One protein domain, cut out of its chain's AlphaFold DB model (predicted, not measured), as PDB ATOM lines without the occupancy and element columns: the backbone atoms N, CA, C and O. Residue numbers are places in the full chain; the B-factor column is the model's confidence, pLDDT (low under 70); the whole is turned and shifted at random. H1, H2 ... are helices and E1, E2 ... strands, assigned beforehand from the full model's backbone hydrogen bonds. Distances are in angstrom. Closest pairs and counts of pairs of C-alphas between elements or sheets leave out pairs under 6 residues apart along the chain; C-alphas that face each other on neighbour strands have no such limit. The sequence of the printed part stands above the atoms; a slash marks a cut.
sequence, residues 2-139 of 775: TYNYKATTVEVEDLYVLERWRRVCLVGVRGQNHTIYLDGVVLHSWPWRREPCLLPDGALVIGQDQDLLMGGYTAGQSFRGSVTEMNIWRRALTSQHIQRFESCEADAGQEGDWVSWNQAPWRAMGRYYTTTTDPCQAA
ATOM      1  N   THR A   2      28.803 -40.654  11.117       31.11
ATOM      2  CA  THR A   2      28.156 -41.851  10.572       31.11
ATOM      3  C   THR A   2      27.791 -42.752  11.750       31.11
ATOM      4  O   THR A   2      28.657 -43.205  12.498       31.11
ATOM      5  N   TYR A   3      26.494 -42.913  12.011       43.28
ATOM      6  CA  TYR A   3      26.004 -43.766  13.094       43.28
ATOM      7  C   TYR A   3      26.026 -45.229  12.640       43.28
ATOM      8  O   TYR A   3      25.702 -45.517  11.493       43.28
ATOM      9  N   ASN A   4      26.419 -46.138  13.544       39.84
ATOM     10  CA  ASN A   4      26.499 -47.587  13.318       39.84
ATOM     11  C   ASN A   4      25.318 -48.113  12.482       39.84
ATOM     12  O   ASN A   4      24.183 -48.143  12.960       39.84
ATOM     13  N   TYR A   5      25.611 -48.568  11.264       49.50
ATOM     14  CA  TYR A   5      24.651 -49.222  10.384       49.50
ATOM     15  C   TYR A   5      24.169 -50.519  11.038       49.50
ATOM     16  O   TYR A   5      24.954 -51.440  11.269       49.50
ATOM     17  N   LYS A   6      22.871 -50.607  11.330       50.44
ATOM     18  CA  LYS A   6      22.220 -51.878  11.648       50.44
ATOM     19  C   LYS A   6      21.369 -52.267  10.445       50.44
ATOM     20  O   LYS A   6      20.278 -51.738  10.255       50.44
ATOM     21  N   ALA A   7      21.906 -53.141   9.599       55.06
ATOM     22  CA  ALA A   7      21.186 -53.661   8.446       55.06
ATOM     23  C   ALA A   7      20.222 -54.764   8.906       55.06
ATOM     24  O   ALA A   7      20.645 -55.724   9.546       55.06
ATOM     25  N   THR A   8      18.934 -54.620   8.591       55.62
ATOM     26  CA  THR A   8      17.959 -55.717   8.682       55.62
ATOM     27  C   THR A   8      17.710 -56.202   7.264       55.62
ATOM     28  O   THR A   8      17.303 -55.418   6.408       55.62
ATOM     29  N   THR A   9      18.009 -57.468   6.995       59.72
ATOM     30  CA  THR A   9      17.777 -58.091   5.690       59.72
ATOM     31  C   THR A   9      16.412 -58.759   5.693       59.72
ATOM     32  O   THR A   9      16.126 -59.559   6.580       59.72
ATOM     33  N   VAL A  10      15.591 -58.437   4.702       60.03
ATOM     34  CA  VAL A  10      14.304 -59.094   4.449       60.03
ATOM     35  C   VAL A  10      14.499 -59.999   3.246       60.03
ATOM     36  O   VAL A  10      15.142 -59.582   2.277       60.03
ATOM     37  N   GLU A  11      13.991 -61.228   3.301       59.06
ATOM     38  CA  GLU A  11      14.078 -62.110   2.147       59.06
ATOM     39  C   GLU A  11      13.264 -61.540   0.982       59.06
ATOM     40  O   GLU A  11      12.147 -61.042   1.127       59.06
ATOM     41  N   VAL A  12      13.864 -61.589  -0.204       57.69
ATOM     42  CA  VAL A  12      13.281 -61.086  -1.453       57.69
ATOM     43  C   VAL A  12      11.935 -61.769  -1.728       57.69
ATOM     44  O   VAL A  12      10.983 -61.120  -2.151       57.69
ATOM     45  N   GLU A  13      11.805 -63.059  -1.435       57.84
ATOM     46  CA  GLU A  13      10.580 -63.817  -1.709       57.84
ATOM     47  C   GLU A  13       9.334 -63.284  -0.984       57.84
ATOM     48  O   GLU A  13       8.224 -63.461  -1.488       57.84
ATOM     49  N   ASP A  14       9.515 -62.594   0.145       55.41
ATOM     50  CA  ASP A  14       8.429 -62.007   0.935       55.41
ATOM     51  C   ASP A  14       8.006 -60.621   0.416       55.41
ATOM     52  O   ASP A  14       6.862 -60.183   0.583       55.41
ATOM     53  N   LEU A  15       8.921 -59.917  -0.257       57.34
ATOM     54  CA  LEU A  15       8.727 -58.538  -0.708       57.34
ATOM     55  C   LEU A  15       8.086 -58.446  -2.097       57.34
ATOM     56  O   LEU A  15       7.257 -57.562  -2.326       57.34
ATOM     57  N   TYR A  16       8.437 -59.349  -3.014       57.97
ATOM     58  CA  TYR A  16       8.084 -59.215  -4.429       57.97
ATOM     59  C   TYR A  16       6.769 -59.919  -4.778       57.97
ATOM     60  O   TYR A  16       6.728 -61.068  -5.215       57.97
ATOM     61  N   VAL A  17       5.683 -59.163  -4.643       58.50
ATOM     62  CA  VAL A  17       4.460 -59.369  -5.421       58.50
ATOM     63  C   VAL A  17       4.471 -58.292  -6.497       58.50
ATOM     64  O   VAL A  17       4.437 -57.106  -6.171       58.50
ATOM     65  N   LEU A  18       4.611 -58.691  -7.763       54.12
ATOM     66  CA  LEU A  18       4.620 -57.765  -8.900       54.12
ATOM     67  C   LEU A  18       3.420 -56.815  -8.831       54.12
ATOM     68  O   LEU A  18       2.298 -57.238  -8.570       54.12
ATOM     69  N   GLU A  19       3.703 -55.531  -9.052       58.06
ATOM     70  CA  GLU A  19       2.720 -54.440  -9.126       58.06
ATOM     71  C   GLU A  19       1.877 -54.204  -7.862       58.06
ATOM     72  O   GLU A  19       0.962 -53.382  -7.877       58.06
ATOM     73  N   ARG A  20       2.217 -54.839  -6.731       68.62
ATOM     74  CA  ARG A  20       1.659 -54.488  -5.423       68.62
ATOM     75  C   ARG A  20       2.568 -53.487  -4.721       68.62
ATOM     76  O   ARG A  20       3.730 -53.776  -4.437       68.62
ATOM     77  N   TRP A  21       2.017 -52.331  -4.374       74.62
ATOM     78  CA  TRP A  21       2.687 -51.395  -3.481       74.62
ATOM     79  C   TRP A  21       2.814 -52.006  -2.083       74.62
ATOM     80  O   TRP A  21       1.843 -52.511  -1.520       74.62
ATOM     81  N   ARG A  22       4.030 -51.978  -1.535       78.25
ATOM     82  CA  ARG A  22       4.341 -52.432  -0.175       78.25
ATOM     83  C   ARG A  22       4.583 -51.220   0.709       78.25
ATOM     84  O   ARG A  22       5.304 -50.306   0.308       78.25
ATOM     85  N   ARG A  23       4.013 -51.220   1.912       81.94
ATOM     86  CA  ARG A  23       4.177 -50.122   2.875       81.94
ATOM     87  C   ARG A  23       5.188 -50.535   3.934       81.94
ATOM     88  O   ARG A  23       4.971 -51.491   4.676       81.94
ATOM     89  N   VAL A  24       6.295 -49.802   4.015       85.00
ATOM     90  CA  VAL A  24       7.330 -50.005   5.036       85.00
ATOM     91  C   VAL A  24       7.283 -48.839   6.013       85.00
ATOM     92  O   VAL A  24       7.412 -47.687   5.608       85.00
ATOM     93  N   CYS A  25       7.119 -49.131   7.302       86.44
ATOM     94  CA  CYS A  25       7.089 -48.113   8.349       86.44
ATOM     95  C   CYS A  25       8.144 -48.418   9.414       86.44
ATOM     96  O   CYS A  25       8.139 -49.490  10.015       86.44
ATOM     97  N   LEU A  26       9.046 -47.470   9.666       86.50
ATOM     98  CA  LEU A  26      10.015 -47.550  10.756       86.50
ATOM     99  C   LEU A  26       9.546 -46.654  11.903       86.50
ATOM    100  O   LEU A  26       9.444 -45.441  11.742       86.50
ATOM    101  N   VAL A  27       9.309 -47.245  13.072       86.44
ATOM    102  CA  VAL A  27       8.903 -46.521  14.281       86.44
ATOM    103  C   VAL A  27      10.004 -46.615  15.327       86.44
ATOM    104  O   VAL A  27      10.510 -47.697  15.620       86.44
ATOM    105  N   GLY A  28      10.369 -45.470  15.898       80.81
ATOM    106  CA  GLY A  28      11.343 -45.359  16.974       80.81
ATOM    107  C   GLY A  28      10.807 -44.519  18.119       80.81
ATOM    108  O   GLY A  28      10.291 -43.428  17.886       80.81
ATOM    109  N   VAL A  29      10.944 -45.012  19.349       75.62
ATOM    110  CA  VAL A  29      10.608 -44.267  20.567       75.62
ATOM    111  C   VAL A  29      11.849 -44.180  21.443       75.62
ATOM    112  O   VAL A  29      12.522 -45.183  21.689       75.62
ATOM    113  N   ARG A  30      12.134 -42.974  21.939       72.56
ATOM    114  CA  ARG A  30      13.244 -42.700  22.854       72.56
ATOM    115  C   ARG A  30      13.211 -43.644  24.055       72.56
ATOM    116  O   ARG A  30      12.228 -43.683  24.790       72.56
ATOM    117  N   GLY A  31      14.293 -44.394  24.258       70.00
ATOM    118  CA  GLY A  31      14.419 -45.345  25.369       70.00
ATOM    119  C   GLY A  31      13.659 -46.668  25.197       70.00
ATOM    120  O   GLY A  31      13.678 -47.480  26.118       70.00
ATOM    121  N   GLN A  32      13.025 -46.913  24.047       78.62
ATOM    122  CA  GLN A  32      12.380 -48.188  23.713       78.62
ATOM    123  C   GLN A  32      13.032 -48.844  22.485       78.62
ATOM    124  O   GLN A  32      13.984 -48.330  21.893       78.62
ATOM    125  N   ASN A  33      12.521 -50.016  22.108       78.94
ATOM    126  CA  ASN A  33      12.933 -50.681  20.881       78.94
ATOM    127  C   ASN A  33      12.357 -49.961  19.659       78.94
ATOM    128  O   ASN A  33      11.193 -49.567  19.640       78.94
ATOM    129  N   HIS A  34      13.168 -49.855  18.615       80.38
ATOM    130  CA  HIS A  34      12.708 -49.480  17.289       80.38
ATOM    131  C   HIS A  34      12.090 -50.706  16.622       80.38
ATOM    132  O   HIS A  34      12.580 -51.824  16.789       80.38
ATOM    133  N   THR A  35      11.012 -50.497  15.882       85.12
ATOM    134  CA  THR A  35      10.235 -51.543  15.211       85.12
ATOM    135  C   THR A  35      10.062 -51.180  13.751       85.12
ATOM    136  O   THR A  35       9.626 -50.069  13.446       85.12
ATOM    137  N   ILE A  36      10.369 -52.117  12.860       85.94
ATOM    138  CA  ILE A  36      10.051 -51.995  11.440       85.94
ATOM    139  C   ILE A  36       8.805 -52.828  11.138       85.94
ATOM    140  O   ILE A  36       8.705 -53.984  11.555       85.94
ATOM    141  N   TYR A  37       7.848 -52.215  10.453       85.00
ATOM    142  CA  TYR A  37       6.603 -52.819  10.006       85.00
ATOM    143  C   TYR A  37       6.632 -52.966   8.488       85.00
ATOM    144  O   TYR A  37       7.066 -52.048   7.787       85.00
ATOM    145  N   LEU A  38       6.136 -54.095   7.996       85.00
ATOM    146  CA  LEU A  38       5.883 -54.357   6.585       85.00
ATOM    147  C   LEU A  38       4.394 -54.671   6.436       85.00
ATOM    148  O   LEU A  38       3.900 -55.589   7.088       85.00
ATOM    149  N   ASP A  39       3.683 -53.873   5.640       79.69
ATOM    150  CA  ASP A  39       2.234 -53.979   5.419       79.69
ATOM    151  C   ASP A  39       1.429 -54.096   6.730       79.69
ATOM    152  O   ASP A  39       0.555 -54.942   6.892       79.69
ATOM    153  N   GLY A  40       1.781 -53.276   7.726       80.38
ATOM    154  CA  GLY A  40       1.101 -53.252   9.027       80.38
ATOM    155  C   GLY A  40       1.505 -54.350  10.015       80.38
ATOM    156  O   GLY A  40       1.110 -54.282  11.181       80.38
ATOM    157  N   VAL A  41       2.334 -55.317   9.611       84.81
ATOM    158  CA  VAL A  41       2.827 -56.405  10.473       84.81
ATOM    159  C   VAL A  41       4.237 -56.098  10.975       84.81
ATOM    160  O   VAL A  41       5.076 -55.601  10.228       84.81
ATOM    161  N   VAL A  42       4.514 -56.388  12.251       84.69
ATOM    162  CA  VAL A  42       5.857 -56.228  12.833       84.69
ATOM    163  C   VAL A  42       6.813 -57.216  12.171       84.69
ATOM    164  O   VAL A  42       6.653 -58.424  12.316       84.69
ATOM    165  N   LEU A  43       7.831 -56.695  11.491       82.12
ATOM    166  CA  LEU A  43       8.847 -57.496  10.817       82.12
ATOM    167  C   LEU A  43      10.056 -57.753  11.726       82.12
ATOM    168  O   LEU A  43      10.535 -58.877  11.834       82.12
ATOM    169  N   HIS A  44      10.555 -56.720  12.410       82.50
ATOM    170  CA  HIS A  44      11.672 -56.857  13.350       82.50
ATOM    171  C   HIS A  44      11.673 -55.735  14.399       82.50
ATOM    172  O   HIS A  44      11.227 -54.620  14.123       82.50
ATOM    173  N   SER A  45      12.200 -56.011  15.598       84.50
ATOM    174  CA  SER A  45      12.301 -55.039  16.694       84.50
ATOM    175  C   SER A  45      13.645 -55.131  17.411       84.50
ATOM    176  O   SER A  45      14.099 -56.229  17.730       84.50
ATOM    177  N   TRP A  46      14.290 -53.994  17.686       82.06
ATOM    178  CA  TRP A  46      15.581 -53.969  18.375       82.06
ATOM    179  C   TRP A  46      15.817 -52.713  19.231       82.06
ATOM    180  O   TRP A  46      15.325 -51.636  18.897       82.06
ATOM    181  N   PRO A  47      16.640 -52.803  20.294       75.81
ATOM    182  CA  PRO A  47      17.030 -51.643  21.098       75.81
ATOM    183  C   PRO A  47      18.053 -50.765  20.361       75.81
ATOM    184  O   PRO A  47      19.052 -51.268  19.830       75.81
ATOM    185  N   TRP A  48      17.842 -49.447  20.363       71.50
ATOM    186  CA  TRP A  48      18.741 -48.455  19.759       71.50
ATOM    187  C   TRP A  48      19.495 -47.684  20.851       71.50
ATOM    188  O   TRP A  48      18.890 -47.060  21.714       71.50
ATOM    189  N   ARG A  49      20.836 -47.750  20.856       62.09
ATOM    190  CA  ARG A  49      21.655 -47.306  22.008       62.09
ATOM    191  C   ARG A  49      22.084 -45.828  21.986       62.09
ATOM    192  O   ARG A  49      22.475 -45.317  23.030       62.09
ATOM    193  N   ARG A  50      22.062 -45.143  20.833       58.69
ATOM    194  CA  ARG A  50      22.390 -43.704  20.691       58.69
ATOM    195  C   ARG A  50      21.502 -43.046  19.638       58.69
ATOM    196  O   ARG A  50      21.577 -43.437  18.479       58.69
ATOM    197  N   GLU A  51      20.693 -42.068  20.027       55.00
ATOM    198  CA  GLU A  51      19.801 -41.345  19.110       55.00
ATOM    199  C   GLU A  51      20.601 -40.458  18.140       55.00
ATOM    200  O   GLU A  51      21.403 -39.640  18.601       55.00
ATOM    201  N   PRO A  52      20.398 -40.557  16.814       54.84
ATOM    202  CA  PRO A  52      20.806 -39.485  15.921       54.84
ATOM    203  C   PRO A  52      19.868 -38.290  16.136       54.84
ATOM    204  O   PRO A  52      18.648 -38.420  16.055       54.84
ATOM    205  N   CYS A  53      20.426 -37.110  16.406       55.31
ATOM    206  CA  CYS A  53      19.648 -35.877  16.326       55.31
ATOM    207  C   CYS A  53      19.278 -35.651  14.856       55.31
ATOM    208  O   CYS A  53      20.169 -35.557  14.010       55.31
ATOM    209  N   LEU A  54      17.985 -35.564  14.548       59.41
ATOM    210  CA  LEU A  54      17.519 -35.040  13.266       59.41
ATOM    211  C   LEU A  54      17.864 -33.544  13.249       59.41
ATOM    212  O   LEU A  54      17.178 -32.725  13.859       59.41
ATOM    213  N   LEU A  55      19.011 -33.214  12.655       58.91
ATOM    214  CA  LEU A  55      19.499 -31.844  12.556       58.91
ATOM    215  C   LEU A  55      18.607 -31.065  11.575       58.91
ATOM    216  O   LEU A  55      18.333 -31.578  10.490       58.91
ATOM    217  N   PRO A  56      18.174 -29.839  11.918       60.41
ATOM    218  CA  PRO A  56      17.330 -29.026  11.041       60.41
ATOM    219  C   PRO A  56      18.012 -28.651   9.712       60.41
ATOM    220  O   PRO A  56      17.315 -28.496   8.716       60.41
ATOM    221  N   ASP A  57      19.349 -28.606   9.669       69.38
ATOM    222  CA  ASP A  57      20.145 -28.242   8.480       69.38
ATOM    223  C   ASP A  57      20.720 -29.461   7.725       69.38
ATOM    224  O   ASP A  57      21.792 -29.404   7.118       69.38
ATOM    225  N   GLY A  58      20.042 -30.608   7.805       73.88
ATOM    226  CA  GLY A  58      20.411 -31.832   7.090       73.88
ATOM    227  C   GLY A  58      19.770 -31.945   5.703       73.88
ATOM    228  O   GLY A  58      18.794 -31.270   5.390       73.88
ATOM    229  N   ALA A  59      20.285 -32.857   4.877       77.75
ATOM    230  CA  ALA A  59      19.646 -33.246   3.624       77.75
ATOM    231  C   ALA A  59      19.125 -34.684   3.714       77.75
ATOM    232  O   ALA A  59      19.860 -35.585   4.114       77.75
ATOM    233  N   LEU A  60      17.866 -34.897   3.328       79.62
ATOM    234  CA  LEU A  60      17.280 -36.228   3.199       79.62
ATOM    235  C   LEU A  60      17.549 -36.757   1.790       79.62
ATOM    236  O   LEU A  60      17.107 -36.161   0.809       79.62
ATOM    237  N   VAL A  61      18.242 -37.889   1.695       83.00
ATOM    238  CA  VAL A  61      18.456 -38.593   0.428       83.00
ATOM    239  C   VAL A  61      17.796 -39.954   0.491       83.00
ATOM    240  O   VAL A  61      17.992 -40.718   1.432       83.00
ATOM    241  N   ILE A  62      16.995 -40.236  -0.530       83.62
ATOM    242  CA  ILE A  62      16.314 -41.511  -0.693       83.62
ATOM    243  C   ILE A  62      17.023 -42.280  -1.789       83.62
ATOM    244  O   ILE A  62      17.299 -41.755  -2.867       83.62
ATOM    245  N   GLY A  63      17.263 -43.555  -1.515       78.75
ATOM    246  CA  GLY A  63      17.685 -44.489  -2.539       78.75
ATOM    247  C   GLY A  63      19.168 -44.445  -2.884       78.75
ATOM    248  O   GLY A  63      19.555 -44.962  -3.926       78.75
ATOM    249  N   GLN A  64      20.005 -43.862  -2.028       79.31
ATOM    250  CA  GLN A  64      21.443 -44.071  -2.094       79.31
ATOM    251  C   GLN A  64      22.110 -43.766  -0.751       79.31
ATOM    252  O   GLN A  64      21.582 -42.984   0.037       79.31
ATOM    253  N   ASP A  65      23.274 -44.369  -0.510       76.62
ATOM    254  CA  ASP A  65      24.092 -44.058   0.661       76.62
ATOM    255  C   ASP A  65      24.857 -42.738   0.470       76.62
ATOM    256  O   ASP A  65      25.312 -42.424  -0.633       76.62
ATOM    257  N   GLN A  66      24.984 -41.947   1.532       74.12
ATOM    258  CA  GLN A  66      25.704 -40.676   1.492       74.12
ATOM    259  C   GLN A  66      27.084 -40.842   2.129       74.12
ATOM    260  O   GLN A  66      27.211 -40.780   3.351       74.12
ATOM    261  N   ASP A  67      28.129 -40.979   1.311       77.88
ATOM    262  CA  ASP A  67      29.506 -41.001   1.828       77.88
ATOM    263  C   ASP A  67      29.981 -39.584   2.231       77.88
ATOM    264  O   ASP A  67      30.861 -39.424   3.081       77.88
ATOM    265  N   LEU A  68      29.382 -38.533   1.646       79.31
ATOM    266  CA  LEU A  68      29.611 -37.113   1.952       79.31
ATOM    267  C   LEU A  68      28.270 -36.356   2.008       79.31
ATOM    268  O   LEU A  68      27.285 -36.774   1.400       79.31
ATOM    269  N   LEU A  69      28.218 -35.207   2.699       79.31
ATOM    270  CA  LEU A  69      27.010 -34.365   2.716       79.31
ATOM    271  C   LEU A  69      26.627 -33.981   1.280       79.31
ATOM    272  O   LEU A  69      27.387 -33.290   0.604       79.31
ATOM    273  N   MET A  70      25.454 -34.430   0.829       75.88
ATOM    274  CA  MET A  70      24.968 -34.217  -0.538       75.88
ATOM    275  C   MET A  70      25.929 -34.706  -1.646       75.88
ATOM    276  O   MET A  70      25.882 -34.203  -2.769       75.88
ATOM    277  N   GLY A  71      26.792 -35.687  -1.358       80.56
ATOM    278  CA  GLY A  71      27.801 -36.175  -2.297       80.56
ATOM    279  C   GLY A  71      28.360 -37.550  -1.933       80.56
ATOM    280  O   GLY A  71      27.835 -38.251  -1.073       80.56
ATOM    281  N   GLY A  72      29.443 -37.954  -2.605       80.94
ATOM    282  CA  GLY A  72      29.986 -39.309  -2.441       80.94
ATOM    283  C   GLY A  72      29.091 -40.380  -3.073       80.94
ATOM    284  O   GLY A  72      29.026 -41.515  -2.623       80.94
ATOM    285  N   TYR A  73      28.354 -39.996  -4.113       82.31
ATOM    286  CA  TYR A  73      27.356 -40.846  -4.730       82.31
ATOM    287  C   TYR A  73      27.968 -41.895  -5.657       82.31
ATOM    288  O   TYR A  73      28.663 -41.560  -6.617       82.31
ATOM    289  N   THR A  74      27.665 -43.170  -5.411       72.31
ATOM    290  CA  THR A  74      28.122 -44.279  -6.247       72.31
ATOM    291  C   THR A  74      26.956 -44.841  -7.051       72.31
ATOM    292  O   THR A  74      26.022 -45.413  -6.497       72.31
ATOM    293  N   ALA A  75      27.052 -44.803  -8.385       68.25
ATOM    294  CA  ALA A  75      26.016 -45.317  -9.295       68.25
ATOM    295  C   ALA A  75      25.675 -46.816  -9.110       68.25
ATOM    296  O   ALA A  75      24.759 -47.336  -9.735       68.25
ATOM    297  N   GLY A  76      26.464 -47.570  -8.335       63.59
ATOM    298  CA  GLY A  76      26.171 -48.963  -7.973       63.59
ATOM    299  C   GLY A  76      25.231 -49.133  -6.780       63.59
ATOM    300  O   GLY A  76      24.741 -50.235  -6.583       63.59
ATOM    301  N   GLN A  77      24.992 -48.071  -6.013       72.06
ATOM    302  CA  GLN A  77      24.121 -48.059  -4.836       72.06
ATOM    303  C   GLN A  77      22.775 -47.373  -5.116       72.06
ATOM    304  O   GLN A  77      21.981 -47.188  -4.200       72.06
ATOM    305  N   SER A  78      22.534 -46.950  -6.359       76.06
ATOM    306  CA  SER A  78      21.307 -46.254  -6.735       76.06
ATOM    307  C   SER A  78      20.102 -47.184  -6.620       76.06
ATOM    308  O   SER A  78      20.116 -48.311  -7.116       76.06
ATOM    309  N   PHE A  79      19.049 -46.692  -5.983       78.19
ATOM    310  CA  PHE A  79      17.790 -47.394  -5.830       78.19
ATOM    311  C   PHE A  79      17.143 -47.659  -7.184       78.19
ATOM    312  O   PHE A  79      17.071 -46.784  -8.049       78.19
ATOM    313  N   ARG A  80      16.643 -48.884  -7.340       73.69
ATOM    314  CA  ARG A  80      15.905 -49.324  -8.516       73.69
ATOM    315  C   ARG A  80      14.551 -49.852  -8.070       73.69
ATOM    316  O   ARG A  80      14.459 -50.920  -7.475       73.69
ATOM    317  N   GLY A  81      13.510 -49.096  -8.376       76.81
ATOM    318  CA  GLY A  81      12.138 -49.409  -8.008       76.81
ATOM    319  C   GLY A  81      11.251 -48.183  -8.152       76.81
ATOM    320  O   GLY A  81      11.707 -47.130  -8.601       76.81
ATOM    321  N   SER A  82       9.997 -48.329  -7.749       78.81
ATOM    322  CA  SER A  82       9.044 -47.226  -7.652       78.81
ATOM    323  C   SER A  82       8.874 -46.853  -6.182       78.81
ATOM    324  O   SER A  82       8.795 -47.733  -5.327       78.81
ATOM    325  N   VAL A  83       8.835 -45.556  -5.883       82.31
ATOM    326  CA  VAL A  83       8.577 -45.016  -4.539       82.31
ATOM    327  C   VAL A  83       7.488 -43.966  -4.661       82.31
ATOM    328  O   VAL A  83       7.502 -43.163  -5.590       82.31
ATOM    329  N   THR A  84       6.555 -43.988  -3.718       84.69
ATOM    330  CA  THR A  84       5.498 -42.991  -3.562       84.69
ATOM    331  C   THR A  84       5.188 -42.812  -2.075       84.69
ATOM    332  O   THR A  84       5.640 -43.615  -1.257       84.69
ATOM    333  N   GLU A  85       4.437 -41.767  -1.727       82.88
ATOM    334  CA  GLU A  85       3.870 -41.535  -0.386       82.88
ATOM    335  C   GLU A  85       4.883 -41.572   0.782       82.88
ATOM    336  O   GLU A  85       4.542 -41.953   1.906       82.88
ATOM    337  N   MET A  86       6.136 -41.146   0.568       85.62
ATOM    338  CA  MET A  86       7.105 -41.082   1.665       85.62
ATOM    339  C   MET A  86       6.804 -39.913   2.607       85.62
ATOM    340  O   MET A  86       6.906 -38.746   2.233       85.62
ATOM    341  N   ASN A  87       6.498 -40.252   3.857       87.06
ATOM    342  CA  ASN A  87       6.133 -39.315   4.912       87.06
ATOM    343  C   ASN A  87       6.967 -39.570   6.178       87.06
ATOM    344  O   ASN A  87       7.320 -40.711   6.482       87.06
ATOM    345  N   ILE A  88       7.287 -38.507   6.920       86.50
ATOM    346  CA  ILE A  88       8.022 -38.576   8.193       86.50
ATOM    347  C   ILE A  88       7.256 -37.795   9.256       86.50
ATOM    348  O   ILE A  88       6.863 -36.649   9.023       86.50
ATOM    349  N   TRP A  89       7.108 -38.400  10.439       87.12
ATOM    350  CA  TRP A  89       6.428 -37.794  11.579       87.12
ATOM    351  C   TRP A  89       7.373 -37.493  12.742       87.12
ATOM    352  O   TRP A  89       8.336 -38.222  12.978       87.12
ATOM    353  N   ARG A  90       7.071 -36.449  13.524       83.50
ATOM    354  CA  ARG A  90       7.795 -36.129  14.777       83.50
ATOM    355  C   ARG A  90       7.401 -37.035  15.946       83.50
ATOM    356  O   ARG A  90       8.080 -37.055  16.970       83.50
ATOM    357  N   ARG A  91       6.294 -37.767  15.802       84.88
ATOM    358  CA  ARG A  91       5.727 -38.684  16.800       84.88
ATOM    359  C   ARG A  91       5.819 -40.134  16.336       84.88
ATOM    360  O   ARG A  91       5.751 -40.417  15.143       84.88
ATOM    361  N   ALA A  92       5.897 -41.056  17.290       84.06
ATOM    362  CA  ALA A  92       5.809 -42.480  16.997       84.06
ATOM    363  C   ALA A  92       4.374 -42.875  16.619       84.06
ATOM    364  O   ALA A  92       3.420 -42.557  17.332       84.06
ATOM    365  N   LEU A  93       4.231 -43.579  15.497       86.44
ATOM    366  CA  LEU A  93       2.956 -44.124  15.043       86.44
ATOM    367  C   LEU A  93       2.620 -45.401  15.825       86.44
ATOM    368  O   LEU A  93       3.476 -46.256  16.042       86.44
ATOM    369  N   THR A  94       1.365 -45.544  16.245       86.44
ATOM    370  CA  THR A  94       0.872 -46.771  16.900       86.44
ATOM    371  C   THR A  94       0.521 -47.836  15.859       86.44
ATOM    372  O   THR A  94       0.079 -47.477  14.769       86.44
ATOM    373  N   SER A  95       0.548 -49.121  16.220       83.50
ATOM    374  CA  SER A  95       0.156 -50.232  15.331       83.50
ATOM    375  C   SER A  95      -1.209 -50.045  14.647       83.50
ATOM    376  O   SER A  95      -1.322 -50.306  13.456       83.50
ATOM    377  N   GLN A  96      -2.217 -49.511  15.350       82.56
ATOM    378  CA  GLN A  96      -3.542 -49.223  14.773       82.56
ATOM    379  C   GLN A  96      -3.502 -48.166  13.659       82.56
ATOM    380  O   GLN A  96      -4.168 -48.321  12.641       82.56
ATOM    381  N   HIS A  97      -2.704 -47.106  13.821       83.88
ATOM    382  CA  HIS A  97      -2.505 -46.096  12.775       83.88
ATOM    383  C   HIS A  97      -1.809 -46.712  11.553       83.88
ATOM    384  O   HIS A  97      -2.208 -46.445  10.429       83.88
ATOM    385  N   ILE A  98      -0.822 -47.586  11.770       84.44
ATOM    386  CA  ILE A  98      -0.094 -48.262  10.685       84.44
ATOM    387  C   ILE A  98      -1.009 -49.229   9.918       84.44
ATOM    388  O   ILE A  98      -0.942 -49.278   8.695       84.44
ATOM    389  N   GLN A  99      -1.896 -49.950  10.609       81.31
ATOM    390  CA  GLN A  99      -2.893 -50.817   9.971       81.31
ATOM    391  C   GLN A  99      -3.937 -50.024   9.175       81.31
ATOM    392  O   GLN A  99      -4.302 -50.434   8.083       81.31
ATOM    393  N   ARG A 100      -4.367 -48.850   9.656       78.88
ATOM    394  CA  ARG A 100      -5.251 -47.961   8.877       78.88
ATOM    395  C   ARG A 100      -4.586 -47.409   7.624       78.88
ATOM    396  O   ARG A 100      -5.242 -47.238   6.605       78.88
ATOM    397  N   PHE A 101      -3.277 -47.160   7.674       76.25
ATOM    398  CA  PHE A 101      -2.538 -46.844   6.458       76.25
ATOM    399  C   PHE A 101      -2.527 -48.027   5.481       76.25
ATOM    400  O   PHE A 101      -2.372 -47.795   4.296       76.25
ATOM    401  N   GLU A 102      -2.706 -49.276   5.907       72.56
ATOM    402  CA  GLU A 102      -2.785 -50.422   4.990       72.56
ATOM    403  C   GLU A 102      -4.173 -50.581   4.346       72.56
ATOM    404  O   GLU A 102      -4.242 -50.942   3.173       72.56
ATOM    405  N   SER A 103      -5.259 -50.214   5.040       72.19
ATOM    406  CA  SER A 103      -6.638 -50.432   4.569       72.19
ATOM    407  C   SER A 103      -7.135 -49.473   3.476       72.19
ATOM    408  O   SER A 103      -8.266 -49.623   3.019       72.19
ATOM    409  N   CYS A 104      -6.310 -48.518   3.018       69.00
ATOM    410  CA  CYS A 104      -6.658 -47.561   1.953       69.00
ATOM    411  C   CYS A 104      -7.972 -46.782   2.196       69.00
ATOM    412  O   CYS A 104      -8.638 -46.345   1.256       69.00
ATOM    413  N   GLU A 105      -8.352 -46.594   3.462       68.50
ATOM    414  CA  GLU A 105      -9.523 -45.807   3.856       68.50
ATOM    415  C   GLU A 105      -9.333 -44.314   3.531       68.50
ATOM    416  O   GLU A 105      -8.230 -43.778   3.640       68.50
ATOM    417  N   ALA A 106     -10.421 -43.617   3.180       56.25
ATOM    418  CA  ALA A 106     -10.404 -42.203   2.770       56.25
ATOM    419  C   ALA A 106      -9.800 -41.240   3.821       56.25
ATOM    420  O   ALA A 106      -9.310 -40.172   3.462       56.25
ATOM    421  N   ASP A 107      -9.772 -41.640   5.098       51.72
ATOM    422  CA  ASP A 107      -9.189 -40.886   6.220       51.72
ATOM    423  C   ASP A 107      -7.743 -41.304   6.573       51.72
ATOM    424  O   ASP A 107      -7.151 -40.790   7.526       51.72
ATOM    425  N   ALA A 108      -7.129 -42.215   5.809       53.69
ATOM    426  CA  ALA A 108      -5.735 -42.635   5.990       53.69
ATOM    427  C   ALA A 108      -4.711 -41.588   5.483       53.69
ATOM    428  O   ALA A 108      -3.506 -41.776   5.627       53.69
ATOM    429  N   GLY A 109      -5.167 -40.467   4.913       55.22
ATOM    430  CA  GLY A 109      -4.357 -39.408   4.298       55.22
ATOM    431  C   GLY A 109      -3.791 -38.342   5.248       55.22
ATOM    432  O   GLY A 109      -3.755 -37.169   4.883       55.22
ATOM    433  N   GLN A 110      -3.350 -38.691   6.462       65.56
ATOM    434  CA  GLN A 110      -2.548 -37.741   7.250       65.56
ATOM    435  C   GLN A 110      -1.114 -37.720   6.721       65.56
ATOM    436  O   GLN A 110      -0.333 -38.624   7.006       65.56
ATOM    437  N   GLU A 111      -0.762 -36.675   5.971       75.81
ATOM    438  CA  GLU A 111       0.623 -36.412   5.570       75.81
ATOM    439  C   GLU A 111       1.544 -36.259   6.799       75.81
ATOM    440  O   GLU A 111       1.103 -35.961   7.916       75.81
ATOM    441  N   GLY A 112       2.843 -36.492   6.601       83.38
ATOM    442  CA  GLY A 112       3.845 -36.331   7.654       83.38
ATOM    443  C   GLY A 112       3.925 -34.893   8.173       83.38
ATOM    444  O   GLY A 112       4.014 -33.956   7.385       83.38
ATOM    445  N   ASP A 113       3.954 -34.706   9.500       83.81
ATOM    446  CA  ASP A 113       4.102 -33.382  10.132       83.81
ATOM    447  C   ASP A 113       5.548 -32.853  10.096       83.81
ATOM    448  O   ASP A 113       5.796 -31.675  10.361       83.81
ATOM    449  N   TRP A 114       6.519 -33.713   9.767       84.56
ATOM    450  CA  TRP A 114       7.901 -33.309   9.510       84.56
ATOM    451  C   TRP A 114       8.191 -33.203   8.016       84.56
ATOM    452  O   TRP A 114       8.616 -32.152   7.543       84.56
ATOM    453  N   VAL A 115       7.991 -34.298   7.284       86.19
ATOM    454  CA  VAL A 115       8.175 -34.356   5.831       86.19
ATOM    455  C   VAL A 115       6.897 -34.914   5.237       86.19
ATOM    456  O   VAL A 115       6.530 -36.051   5.533       86.19
ATOM    457  N   SER A 116       6.251 -34.108   4.400       87.62
ATOM    458  CA  SER A 116       5.101 -34.505   3.590       87.62
ATOM    459  C   SER A 116       5.557 -34.801   2.163       87.62
ATOM    460  O   SER A 116       6.316 -34.021   1.579       87.62
ATOM    461  N   TRP A 117       5.074 -35.905   1.588       86.25
ATOM    462  CA  TRP A 117       5.385 -36.289   0.208       86.25
ATOM    463  C   TRP A 117       5.008 -35.201  -0.807       86.25
ATOM    464  O   TRP A 117       5.800 -34.898  -1.693       86.25
ATOM    465  N   ASN A 118       3.837 -34.578  -0.659       83.19
ATOM    466  CA  ASN A 118       3.326 -33.616  -1.638       83.19
ATOM    467  C   ASN A 118       3.875 -32.196  -1.440       83.19
ATOM    468  O   ASN A 118       3.934 -31.423  -2.393       83.19
ATOM    469  N   GLN A 119       4.270 -31.841  -0.213       84.81
ATOM    470  CA  GLN A 119       4.715 -30.482   0.122       84.81
ATOM    471  C   GLN A 119       6.240 -30.317   0.079       84.81
ATOM    472  O   GLN A 119       6.734 -29.195  -0.053       84.81
ATOM    473  N   ALA A 120       7.009 -31.403   0.204       84.19
ATOM    474  CA  ALA A 120       8.465 -31.330   0.197       84.19
ATOM    475  C   ALA A 120       9.030 -31.054  -1.218       84.19
ATOM    476  O   ALA A 120       8.573 -31.644  -2.199       84.19
ATOM    477  N   PRO A 121      10.065 -30.198  -1.356       85.12
ATOM    478  CA  PRO A 121      10.683 -29.872  -2.642       85.12
ATOM    479  C   PRO A 121      11.641 -30.984  -3.104       85.12
ATOM    480  O   PRO A 121      12.866 -30.840  -3.057       85.12
ATOM    481  N   TRP A 122      11.097 -32.121  -3.539       84.75
ATOM    482  CA  TRP A 122      11.891 -33.259  -4.003       84.75
ATOM    483  C   TRP A 122      12.722 -32.921  -5.245       84.75
ATOM    484  O   TRP A 122      12.206 -32.446  -6.257       84.75
ATOM    485  N   ARG A 123      14.019 -33.245  -5.206       86.44
ATOM    486  CA  ARG A 123      14.918 -33.162  -6.363       86.44
ATOM    487  C   ARG A 123      15.278 -34.564  -6.843       86.44
ATOM    488  O   ARG A 123      16.133 -35.220  -6.257       86.44
ATOM    489  N   ALA A 124      14.650 -35.007  -7.928       84.94
ATOM    490  CA  ALA A 124      14.978 -36.281  -8.558       84.94
ATOM    491  C   ALA A 124      16.303 -36.186  -9.340       84.94
ATOM    492  O   ALA A 124      16.536 -35.233 -10.086       84.94
ATOM    493  N   MET A 125      17.182 -37.175  -9.168       82.25
ATOM    494  CA  MET A 125      18.466 -37.280  -9.868       82.25
ATOM    495  C   MET A 125      18.604 -38.672 -10.497       82.25
ATOM    496  O   MET A 125      18.244 -39.668  -9.878       82.25
ATOM    497  N   GLY A 126      19.140 -38.746 -11.719       78.31
ATOM    498  CA  GLY A 126      19.274 -39.998 -12.479       78.31
ATOM    499  C   GLY A 126      18.146 -40.220 -13.494       78.31
ATOM    500  O   GLY A 126      17.502 -39.271 -13.933       78.31
ATOM    501  N   ARG A 127      17.930 -41.477 -13.904       76.50
ATOM    502  CA  ARG A 127      16.856 -41.864 -14.834       76.50
ATOM    503  C   ARG A 127      15.595 -42.192 -14.039       76.50
ATOM    504  O   ARG A 127      15.560 -43.211 -13.357       76.50
ATOM    505  N   TYR A 128      14.574 -41.351 -14.149       80.50
ATOM    506  CA  TYR A 128      13.294 -41.535 -13.468       80.50
ATOM    507  C   TYR A 128      12.122 -41.260 -14.414       80.50
ATOM    508  O   TYR A 128      12.268 -40.565 -15.420       80.50
ATOM    509  N   TYR A 129      10.965 -41.819 -14.071       79.44
ATOM    510  CA  TYR A 129       9.690 -41.599 -14.746       79.44
ATOM    511  C   TYR A 129       8.638 -41.325 -13.674       79.44
ATOM    512  O   TYR A 129       8.610 -42.024 -12.662       79.44
ATOM    513  N   THR A 130       7.793 -40.318 -13.881       79.06
ATOM    514  CA  THR A 130       6.701 -39.993 -12.956       79.06
ATOM    515  C   THR A 130       5.405 -40.609 -13.472       79.06
ATOM    516  O   THR A 130       5.048 -40.402 -14.631       79.06
ATOM    517  N   THR A 131       4.699 -41.350 -12.620       72.38
ATOM    518  CA  THR A 131       3.409 -41.985 -12.930       72.38
ATOM    519  C   THR A 131       2.356 -41.563 -11.909       72.38
ATOM    520  O   THR A 131       2.654 -41.467 -10.724       72.38
ATOM    521  N   THR A 132       1.118 -41.332 -12.349       69.25
ATOM    522  CA  THR A 132      -0.013 -40.900 -11.498       69.25
ATOM    523  C   THR A 132      -0.905 -42.069 -11.064       69.25
ATOM    524  O   THR A 132      -2.121 -41.933 -10.976       69.25
ATOM    525  N   THR A 133      -0.319 -43.247 -10.861       67.12
ATOM    526  CA  THR A 133      -1.043 -44.460 -10.460       67.12
ATOM    527  C   THR A 133      -1.423 -44.393  -8.987       67.12
ATOM    528  O   THR A 133      -0.545 -44.168  -8.153       67.12
ATOM    529  N   ASP A 134      -2.693 -44.635  -8.672       70.75
ATOM    530  CA  ASP A 134      -3.168 -44.738  -7.292       70.75
ATOM    531  C   ASP A 134      -2.628 -46.034  -6.647       70.75
ATOM    532  O   ASP A 134      -2.918 -47.125  -7.147       70.75
ATOM    533  N   PRO A 135      -1.831 -45.956  -5.563       71.25
ATOM    534  CA  PRO A 135      -1.275 -47.134  -4.902       71.25
ATOM    535  C   PRO A 135      -2.324 -47.998  -4.189       71.25
ATOM    536  O   PRO A 135      -2.017 -49.133  -3.823       71.25
ATOM    537  N   CYS A 136      -3.534 -47.470  -3.985       70.94
ATOM    538  CA  CYS A 136      -4.653 -48.149  -3.342       70.94
ATOM    539  C   CYS A 136      -5.592 -48.866  -4.319       70.94
ATOM    540  O   CYS A 136      -6.435 -49.658  -3.890       70.94
ATOM    541  N   GLN A 137      -5.439 -48.651  -5.627       64.69
ATOM    542  CA  GLN A 137      -6.131 -49.474  -6.612       64.69
ATOM    543  C   GLN A 137      -5.542 -50.887  -6.592       64.69
ATOM    544  O   GLN A 137      -4.326 -51.076  -6.658       64.69
ATOM    545  N   ALA A 138      -6.413 -51.897  -6.492       56.16
ATOM    546  CA  ALA A 138      -6.001 -53.286  -6.651       56.16
ATOM    547  C   ALA A 138      -5.276 -53.426  -7.995       56.16
ATOM    548  O   ALA A 138      -5.793 -52.957  -9.006       56.16
ATOM    549  N   ALA A 139      -4.088 -54.037  -8.003       55.47
ATOM    550  CA  ALA A 139      -3.306 -54.229  -9.220       55.47
ATOM    551  C   ALA A 139      -4.163 -54.952 -10.274       55.47
ATOM    552  O   ALA A 139      -4.397 -56.155 -10.184       55.47
TER     553      ALA A 139
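What this domain is: This is residues 2 to 139 of the 775 residues of the protein "Ligand-gated ion channel 50" of Portunus trituberculatus (UniProt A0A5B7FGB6). There is little regular structure: a small sheet, E1 to E3, with the short helix H2 over one face, amid long loops, residues 48 to 94 and 103 to 139. Of 138 printed residues, 29 are in named elements, H1 E1 E2 E3 H2, class mixed; the sheet E1 - E2 - E3 is antiparallel. The whole is compact, radius of gyration of the C-alphas 16.0 A, spans 40 by 40 by 33 A.

How they stand to each other: First find H1, residues 12 to 15, not on the sheet and too short for any O i to N i+4 pair. Next, E1 (24 to 27), E2 (33 to 38) and E3 (41 to 47) form a meander, each strand the antiparallel neighbour of the one before. Within hydrogen-bond range are N 25 and O 37, 3.0 A, in hairpin E1 and E2, and N 34 and O 46, 2.8 A, in hairpin E2 and E3. H2, residues 95 to 102, every O i to N i+4 pair within range, is on the sheet over E2, height 9.4 A.

Where its parts are: H1 starts at C-alpha 12 (13.281, -61.086, -1.453); E3 runs 18.4 A; H2 ends at C-alpha 102 (-2.785, -50.422, 4.990).

The domain as a whole: The printed part has no cut; link E3 to H2 is long; pLDDT is under 70 in 42 residues, among them 2 to 20.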